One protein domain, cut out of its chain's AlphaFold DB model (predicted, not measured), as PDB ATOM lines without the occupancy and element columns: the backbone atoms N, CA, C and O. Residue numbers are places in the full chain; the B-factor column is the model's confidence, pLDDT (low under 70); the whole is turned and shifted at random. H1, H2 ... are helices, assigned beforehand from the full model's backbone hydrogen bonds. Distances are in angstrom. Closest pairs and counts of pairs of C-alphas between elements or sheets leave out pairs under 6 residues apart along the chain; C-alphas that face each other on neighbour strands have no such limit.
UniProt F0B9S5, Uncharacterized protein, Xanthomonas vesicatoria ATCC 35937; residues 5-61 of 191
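AT A GLANCE: This is residues 5 to 61 of the 191 residues of an uncharacterized protein of Xanthomonas vesicatoria ATCC 35937 (UniProt F0B9S5). Two helices, H1 and H3, stand side by side and run the same way at a shallow tilt, and a third, H2, slants across at a steep tilt to both, so that the three centres make a triangle. A long loop, residues 37 to 49, swings out from the end of H2 and comes back to the start of H3, and on its way residues 47 to 48 pair briefly with residues 6 to 7, ahead of H1. The printed part has 57 residues with three named helices, in the order H1, H2, H3, and no named strand; the class is all helix. It is compact, with a radius of gyration of the C-alphas of 10.2 A, and its outline is rounded, with spans of 27 by 22 by 17 A.

IN THESE COORDINATES: H1, the longest helix, holds residues 10 to 23 and measures 19.8 A from first to last C-alpha; it begins with C-alpha 10 at (196.348, 251.066, 345.192). H2 holds residues 25 to 36 and measures 16.4 A, beginning with C-alpha 25 at (202.342, 233.629, 345.861). H3 holds residues 50 to 61 and measures 16.3 A, ending with C-alpha 61 at (199.247, 237.777, 332.394).

HOW THE PARTS SIT: H1 touches H3, and their closest C-alphas, those of Gln 12 and Val 53, are 7.2 A apart. The two run the same way at a shallow tilt of 23 degrees. H1 touches H2 with residues 16 to 20 alone, and H2 touches H1 with residues 27 to 28 alone; the closest C-alphas are those of Lys 20 and Val 28, 6.1 A apart. These two run opposite ways at a steep tilt of 56 degrees. H2 touches H3 with 9 pairs of C-alphas within 8 A, the closest being those of Thr 32 and Ile 56, 5.9 A apart. They run opposite ways at a steep tilt of 52 degrees. Outside the helices, residues 6 to 7 make a short parallel pairing with residues 47 to 48. In H1, H2 and H3 every O i to N i+4 pair is within hydrogen-bond range.

THE WHOLE: The two C-alphas farthest apart are those of Asn 11 and Thr 41, at 27.6 A. The first and last printed C-alphas, those of Ile 5 and Lys 61, are 19.8 A apart. The link from H1 to H2 is tight, with 1 residue, and the link from H2 to H3 is long, with 13 residues. The printed part has no cut. The mean pLDDT of the printed part is 79.9, and residues 40 to 43, in the long link, are under 70.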
ATOM      1  N   ILE A   5     204.428 244.524 351.033       74.25
ATOM      2  CA  ILE A   5     204.998 245.214 349.870       74.25
ATOM      3  C   ILE A   5     203.923 246.068 349.201       74.25
ATOM      4  O   ILE A   5     202.860 245.567 348.832       74.25
ATOM      5  N   LYS A   6     204.218 247.356 349.011       79.19
ATOM      6  CA  LYS A   6     203.356 248.285 348.277       79.19
ATOM      7  C   LYS A   6     203.720 248.265 346.794       79.19
ATOM      8  O   LYS A   6     204.815 248.676 346.404       79.19
ATOM      9  N   PHE A   7     202.789 247.805 345.962       76.75
ATOM     10  CA  PHE A   7     202.970 247.727 344.516       76.75
ATOM     11  C   PHE A   7     202.343 248.944 343.836       76.75
ATOM     12  O   PHE A   7     201.149 248.942 343.549       76.75
ATOM     13  N   GLY A   8     203.154 249.966 343.554       82.19
ATOM     14  CA  GLY A   8     202.743 251.136 342.784       82.19
ATOM     15  C   GLY A   8     201.494 251.813 343.353       82.19
ATOM     16  O   GLY A   8     201.492 252.276 344.498       82.19
ATOM     17  N   THR A   9     200.439 251.886 342.543       84.12
ATOM     18  CA  THR A   9     199.140 252.442 342.950       84.12
ATOM     19  C   THR A   9     198.290 251.433 343.728       84.12
ATOM     20  O   THR A   9     198.499 250.221 343.674       84.12
ATOM     21  N   GLU A  10     197.274 251.921 344.437       81.44
ATOM     22  CA  GLU A  10     196.348 251.066 345.192       81.44
ATOM     23  C   GLU A  10     195.652 250.033 344.289       81.44
ATOM     24  O   GLU A  10     195.644 248.840 344.591       81.44
ATOM     25  N   ASN A  11     195.208 250.453 343.100       83.00
ATOM     26  CA  ASN A  11     194.602 249.568 342.100       83.00
ATOM     27  C   ASN A  11     195.558 248.460 341.631       83.00
ATOM     28  O   ASN A  11     195.146 247.314 341.447       83.00
ATOM     29  N   GLN A  12     196.840 248.782 341.448       82.38
ATOM     30  CA  GLN A  12     197.854 247.805 341.054       82.38
ATOM     31  C   GLN A  12     198.151 246.809 342.182       82.38
ATOM     32  O   GLN A  12     198.294 245.612 341.920       82.38
ATOM     33  N   THR A  13     198.170 247.276 343.431       82.56
ATOM     34  CA  THR A  13     198.326 246.419 344.615       82.56
ATOM     35  C   THR A  13     197.159 245.438 344.745       82.56
ATOM     36  O   THR A  13     197.382 244.236 344.905       82.56
ATOM     37  N   VAL A  14     195.918 245.911 344.582       84.19
ATOM     38  CA  VAL A  14     194.721 245.051 344.586       84.19
ATOM     39  C   VAL A  14     194.777 244.028 343.449       84.19
ATOM     40  O   VAL A  14     194.536 242.840 343.666       84.19
ATOM     41  N   TYR A  15     195.153 244.456 342.240       83.31
ATOM     42  CA  TYR A  15     195.230 243.562 341.085       83.31
ATOM     43  C   TYR A  15     196.300 242.473 341.247       83.31
ATOM     44  O   TYR A  15     196.055 241.311 340.917       83.31
ATOM     45  N   ILE A  16     197.459 242.807 341.822       83.56
ATOM     46  CA  ILE A  16     198.476 241.814 342.189       83.56
ATOM     47  C   ILE A  16     197.956 240.865 343.271       83.56
ATOM     48  O   ILE A  16     198.226 239.668 343.193       83.56
ATOM     49  N   GLY A  17     197.146 241.344 344.218       82.81
ATOM     50  CA  GLY A  17     196.428 240.487 345.166       82.81
ATOM     51  C   GLY A  17     195.531 239.452 344.474       82.81
ATOM     52  O   GLY A  17     195.555 238.274 344.831       82.81
ATOM     53  N   ILE A  18     194.806 239.851 343.426       82.62
ATOM     54  CA  ILE A  18     193.978 238.940 342.614       82.62
ATOM     55  C   ILE A  18     194.849 237.958 341.812       82.62
ATOM     56  O   ILE A  18     194.517 236.780 341.678       82.62
ATOM     57  N   LEU A  19     195.979 238.403 341.263       82.00
ATOM     58  CA  LEU A  19     196.902 237.510 340.556       82.00
ATOM     59  C   LEU A  19     197.585 236.527 341.513       82.00
ATOM     60  O   LEU A  19     197.766 235.364 341.156       82.00
ATOM     61  N   LYS A  20     197.877 236.944 342.750       81.88
ATOM     62  CA  LYS A  20     198.395 236.084 343.822       81.88
ATOM     63  C   LYS A  20     197.428 234.948 344.138       81.88
ATOM     64  O   LYS A  20     197.880 233.817 344.292       81.88
ATOM     65  N   THR A  21     196.120 235.205 344.200       78.38
ATOM     66  CA  THR A  21     195.132 234.136 344.442       78.38
ATOM     67  C   THR A  21     194.989 233.191 343.248       78.38
ATOM     68  O   THR A  21     194.813 231.993 343.447       78.38
ATOM     69  N   LYS A  22     195.122 233.692 342.013       77.25
ATOM     70  CA  LYS A  22     194.982 232.884 340.785       77.25
ATOM     71  C   LYS A  22     196.227 232.068 340.414       77.25
ATOM     72  O   LYS A  22     196.100 230.953 339.919       77.25
ATOM     73  N   LEU A  23     197.422 232.622 340.605       78.56
ATOM     74  CA  LEU A  23     198.700 232.026 340.181       78.56
ATOM     75  C   LEU A  23     199.475 231.409 341.360       78.56
ATOM     76  O   LEU A  23     200.280 230.493 341.187       78.56
ATOM     77  N   GLY A  24     199.185 231.850 342.582       79.69
ATOM     78  CA  GLY A  24     199.940 231.510 343.783       79.69
ATOM     79  C   GLY A  24     201.037 232.532 344.084       79.69
ATOM     80  O   GLY A  24     201.562 233.201 343.194       79.69
ATOM     81  N   ALA A  25     201.385 232.643 345.366       79.44
ATOM     82  CA  ALA A  25     202.342 233.629 345.861       79.44
ATOM     83  C   ALA A  25     203.750 233.455 345.271       79.44
ATOM     84  O   ALA A  25     204.393 234.455 344.962       79.44
ATOM     85  N   ASP A  26     204.198 232.218 345.059       80.31
ATOM     86  CA  ASP A  26     205.562 231.929 344.599       80.31
ATOM     87  C   ASP A  26     205.812 232.448 343.178       80.31
ATOM     88  O   ASP A  26     206.823 233.097 342.929       80.31
ATOM     89  N   ILE A  27     204.838 232.273 342.276       80.88
ATOM     90  CA  ILE A  27     204.915 232.751 340.883       80.88
ATOM     91  C   ILE A  27     204.964 234.280 340.839       80.88
ATOM     92  O   ILE A  27     205.713 234.867 340.056       80.88
ATOM     93  N   VAL A  28     204.182 234.940 341.699       82.25
ATOM     94  CA  VAL A  28     204.197 236.401 341.815       82.25
ATOM     95  C   VAL A  28     205.554 236.885 342.320       82.25
ATOM     96  O   VAL A  28     206.100 237.827 341.748       82.25
ATOM     97  N   VAL A  29     206.136 236.232 343.332       82.44
ATOM     98  CA  VAL A  29     207.481 236.565 343.835       82.44
ATOM     99  C   VAL A  29     208.543 236.359 342.757       82.44
ATOM    100  O   VAL A  29     209.349 237.256 342.528       82.44
ATOM    101  N   GLU A  30     208.534 235.217 342.075       81.25
ATOM    102  CA  GLU A  30     209.519 234.870 341.046       81.25
ATOM    103  C   GLU A  30     209.464 235.838 339.859       81.25
ATOM    104  O   GLU A  30     210.489 236.366 339.432       81.25
ATOM    105  N   THR A  31     208.257 236.163 339.391       82.06
ATOM    106  CA  THR A  31     208.067 237.125 338.297       82.06
ATOM    107  C   THR A  31     208.482 238.532 338.722       82.06
ATOM    108  O   THR A  31     209.143 239.239 337.964       82.06
ATOM    109  N   THR A  32     208.162 238.932 339.957       82.69
ATOM    110  CA  THR A  32     208.583 240.228 340.511       82.69
ATOM    111  C   THR A  32     210.107 240.320 340.595       82.69
ATOM    112  O   THR A  32     210.677 241.329 340.190       82.69
ATOM    113  N   ARG A  33     210.784 239.257 341.050       81.88
ATOM    114  CA  ARG A  33     212.255 239.192 341.096       81.88
ATOM    115  C   ARG A  33     212.874 239.257 339.707       81.88
ATOM    116  O   ARG A  33     213.806 240.027 339.507       81.88
ATOM    117  N   LYS A  34     212.319 238.510 338.748       82.31
ATOM    118  CA  LYS A  34     212.783 238.497 337.355       82.31
ATOM    119  C   LYS A  34     212.714 239.884 336.717       82.31
ATOM    120  O   LYS A  34     213.664 240.295 336.064       82.31
ATOM    121  N   VAL A  35     211.614 240.610 336.922       82.69
ATOM    122  CA  VAL A  35     211.444 241.965 336.369       82.69
ATOM    123  C   VAL A  35     212.336 242.985 337.082       82.69
ATOM    124  O   VAL A  35     212.823 243.913 336.446       82.69
ATOM    125  N   LEU A  36     212.587 242.805 338.381       81.19
ATOM    126  CA  LEU A  36     213.494 243.660 339.152       81.19
ATOM    127  C   LEU A  36     214.982 243.308 338.978       81.19
ATOM    128  O   LEU A  36     215.823 244.025 339.512       81.19
ATOM    129  N   GLY A  37     215.317 242.222 338.273       78.94
ATOM    130  CA  GLY A  37     216.698 241.755 338.120       78.94
ATOM    131  C   GLY A  37     217.354 241.327 339.438       78.94
ATOM    132  O   GLY A  37     218.564 241.460 339.583       78.94
ATOM    133  N   LEU A  38     216.566 240.865 340.414       76.88
ATOM    134  CA  LEU A  38     217.060 240.469 341.737       76.88
ATOM    135  C   LEU A  38     217.432 238.984 341.773       76.88
ATOM    136  O   LEU A  38     216.713 238.145 341.225       76.88
ATOM    137  N   ASP A  39     218.502 238.659 342.501       70.69
ATOM    138  CA  ASP A  39     218.922 237.280 342.753       70.69
ATOM    139  C   ASP A  39     217.808 236.456 343.421       70.69
ATOM    140  O   ASP A  39     217.013 236.956 344.227       70.69
ATOM    141  N   ALA A  40     217.768 235.157 343.106       62.19
ATOM    142  CA  ALA A  40     216.667 234.247 343.444       62.19
ATOM    143  C   ALA A  40     216.327 234.162 344.948       62.19
ATOM    144  O   ALA A  40     215.221 233.749 345.306       62.19
ATOM    145  N   THR A  41     217.236 234.572 345.834       61.50
ATOM    146  CA  THR A  41     217.112 234.469 347.298       61.50
ATOM    147  C   THR A  41     217.019 235.817 348.019       61.50
ATOM    148  O   THR A  41     216.807 235.835 349.232       61.50
ATOM    149  N   GLY A  42     217.106 236.947 347.308       65.00
ATOM    150  CA  GLY A  42     217.071 238.280 347.917       65.00
ATOM    151  C   GLY A  42     215.684 238.694 348.448       65.00
ATOM    152  O   GLY A  42     214.648 238.254 347.914       65.00
ATOM    153  N   PRO A  43     215.625 239.545 349.495       68.94
ATOM    154  CA  PRO A  43     214.380 240.168 349.928       68.94
ATOM    155  C   PRO A  43     213.876 241.135 348.850       68.94
ATOM    156  O   PRO A  43     214.645 241.878 348.246       68.94
ATOM    157  N   LEU A  44     212.566 241.122 348.602       75.00
ATOM    158  CA  LEU A  44     211.941 242.076 347.688       75.00
ATOM    159  C   LEU A  44     211.916 243.479 348.325       75.00
ATOM    160  O   LEU A  44     211.702 243.583 349.537       75.00
ATOM    161  N   PRO A  45     212.086 244.553 347.534       77.94
ATOM    162  CA  PRO A  45     211.974 245.911 348.042       77.94
ATOM    163  C   PRO A  45     210.555 246.168 348.582       77.94
ATOM    164  O   PRO A  45     209.579 245.671 348.015       77.94
ATOM    165  N   PRO A  46     210.415 246.955 349.663       76.81
ATOM    166  CA  PRO A  46     209.125 247.198 350.310       76.81
ATOM    167  C   PRO A  46     208.166 248.044 349.459       76.81
ATOM    168  O   PRO A  46     206.953 247.961 349.643       76.81
ATOM    169  N   THR A  47     208.691 248.822 348.510       78.81
ATOM    170  CA  THR A  47     207.904 249.651 347.590       78.81
ATOM    171  C   THR A  47     208.425 249.464 346.173       78.81
ATOM    172  O   THR A  47     209.628 249.581 345.939       78.81
ATOM    173  N   ILE A  48     207.525 249.197 345.227       81.44
ATOM    174  CA  ILE A  48     207.850 249.025 343.804       81.44
ATOM    175  C   ILE A  48     207.142 250.122 343.006       81.44
ATOM    176  O   ILE A  48     205.966 250.402 343.243       81.44
ATOM    177  N   SER A  49     207.854 250.759 342.073       82.94
ATOM    178  CA  SER A  49     207.321 251.862 341.268       82.94
ATOM    179  C   SER A  49     206.227 251.391 340.290       82.94
ATOM    180  O   SER A  49     206.287 250.273 339.773       82.94
ATOM    181  N   PRO A  50     205.217 252.230 339.995       79.94
ATOM    182  CA  PRO A  50     204.058 251.842 339.180       79.94
ATOM    183  C   PRO A  50     204.405 251.433 337.736       79.94
ATOM    184  O   PRO A  50     203.697 250.615 337.138       79.94
ATOM    185  N   GLU A  51     205.498 251.959 337.183       81.25
ATOM    186  CA  GLU A  51     206.020 251.602 335.856       81.25
ATOM    187  C   GLU A  51     206.536 250.156 335.831       81.25
ATOM    188  O   GLU A  51     206.199 249.362 334.948       81.25
ATOM    189  N   VAL A  52     207.270 249.772 336.876       83.06
ATOM    190  CA  VAL A  52     207.796 248.415 337.045       83.06
ATOM    191  C   VAL A  52     206.661 247.434 337.342       83.06
ATOM    192  O   VAL A  52     206.621 246.339 336.782       83.06
ATOM    193  N   VAL A  53     205.676 247.846 338.145       84.00
ATOM    194  CA  VAL A  53     204.483 247.034 338.434       84.00
ATOM    195  C   VAL A  53     203.673 246.721 337.177       84.00
ATOM    196  O   VAL A  53     203.186 245.602 337.022       84.00
ATOM    197  N   SER A  54     203.572 247.665 336.242       82.38
ATOM    198  CA  SER A  54     202.891 247.428 334.963       82.38
ATOM    199  C   SER A  54     203.584 246.331 334.143       82.38
ATOM    200  O   SER A  54     202.914 245.475 333.561       82.38
ATOM    201  N   SER A  55     204.919 246.294 334.178       84.38
ATOM    202  CA  SER A  55     205.719 245.240 333.541       84.38
ATOM    203  C   SER A  55     205.541 243.884 334.234       84.38
ATOM    204  O   SER A  55     205.333 242.875 333.562       84.38
ATOM    205  N   ILE A  56     205.505 243.862 335.573       84.69
ATOM    206  CA  ILE A  56     205.213 242.652 336.365       84.69
ATOM    207  C   ILE A  56     203.830 242.095 336.018       84.69
ATOM    208  O   ILE A  56     203.684 240.900 335.772       84.69
ATOM    209  N   ILE A  57     202.810 242.952 335.952       85.44
ATOM    210  CA  ILE A  57     201.445 242.549 335.594       85.44
ATOM    211  C   ILE A  57     201.396 241.981 334.168       85.44
ATOM    212  O   ILE A  57     200.698 240.994 333.931       85.44
ATOM    213  N   SER A  58     202.122 242.585 333.224       85.88
ATOM    214  CA  SER A  58     202.211 242.099 331.842       85.88
ATOM    215  C   SER A  58     202.802 240.689 331.774       85.88
ATOM    216  O   SER A  58     202.218 239.809 331.142       85.88
ATOM    217  N   GLU A  59     203.901 240.437 332.489       83.19
ATOM    218  CA  GLU A  59     204.515 239.107 332.564       83.19
ATOM    219  C   GLU A  59     203.608 238.093 333.277       83.19
ATOM    220  O   GLU A  59     203.413 236.987 332.777       83.19
ATOM    221  N   LEU A  60     202.952 238.480 334.376       82.94
ATOM    222  CA  LEU A  60     202.011 237.608 335.090       82.94
ATOM    223  C   LEU A  60     200.783 237.230 334.256       82.94
ATOM    224  O   LEU A  60     200.248 236.137 334.428       82.94
ATOM    225  N   LYS A  61     200.336 238.094 333.336       82.56
ATOM    226  CA  LYS A  61     199.247 237.777 332.394       82.56
ATOM    227  C   LYS A  61     199.648 236.742 331.341       82.56
ATOM    228  O   LYS A  61     198.767 236.071 330.808       82.56
TER     229      LYS A  61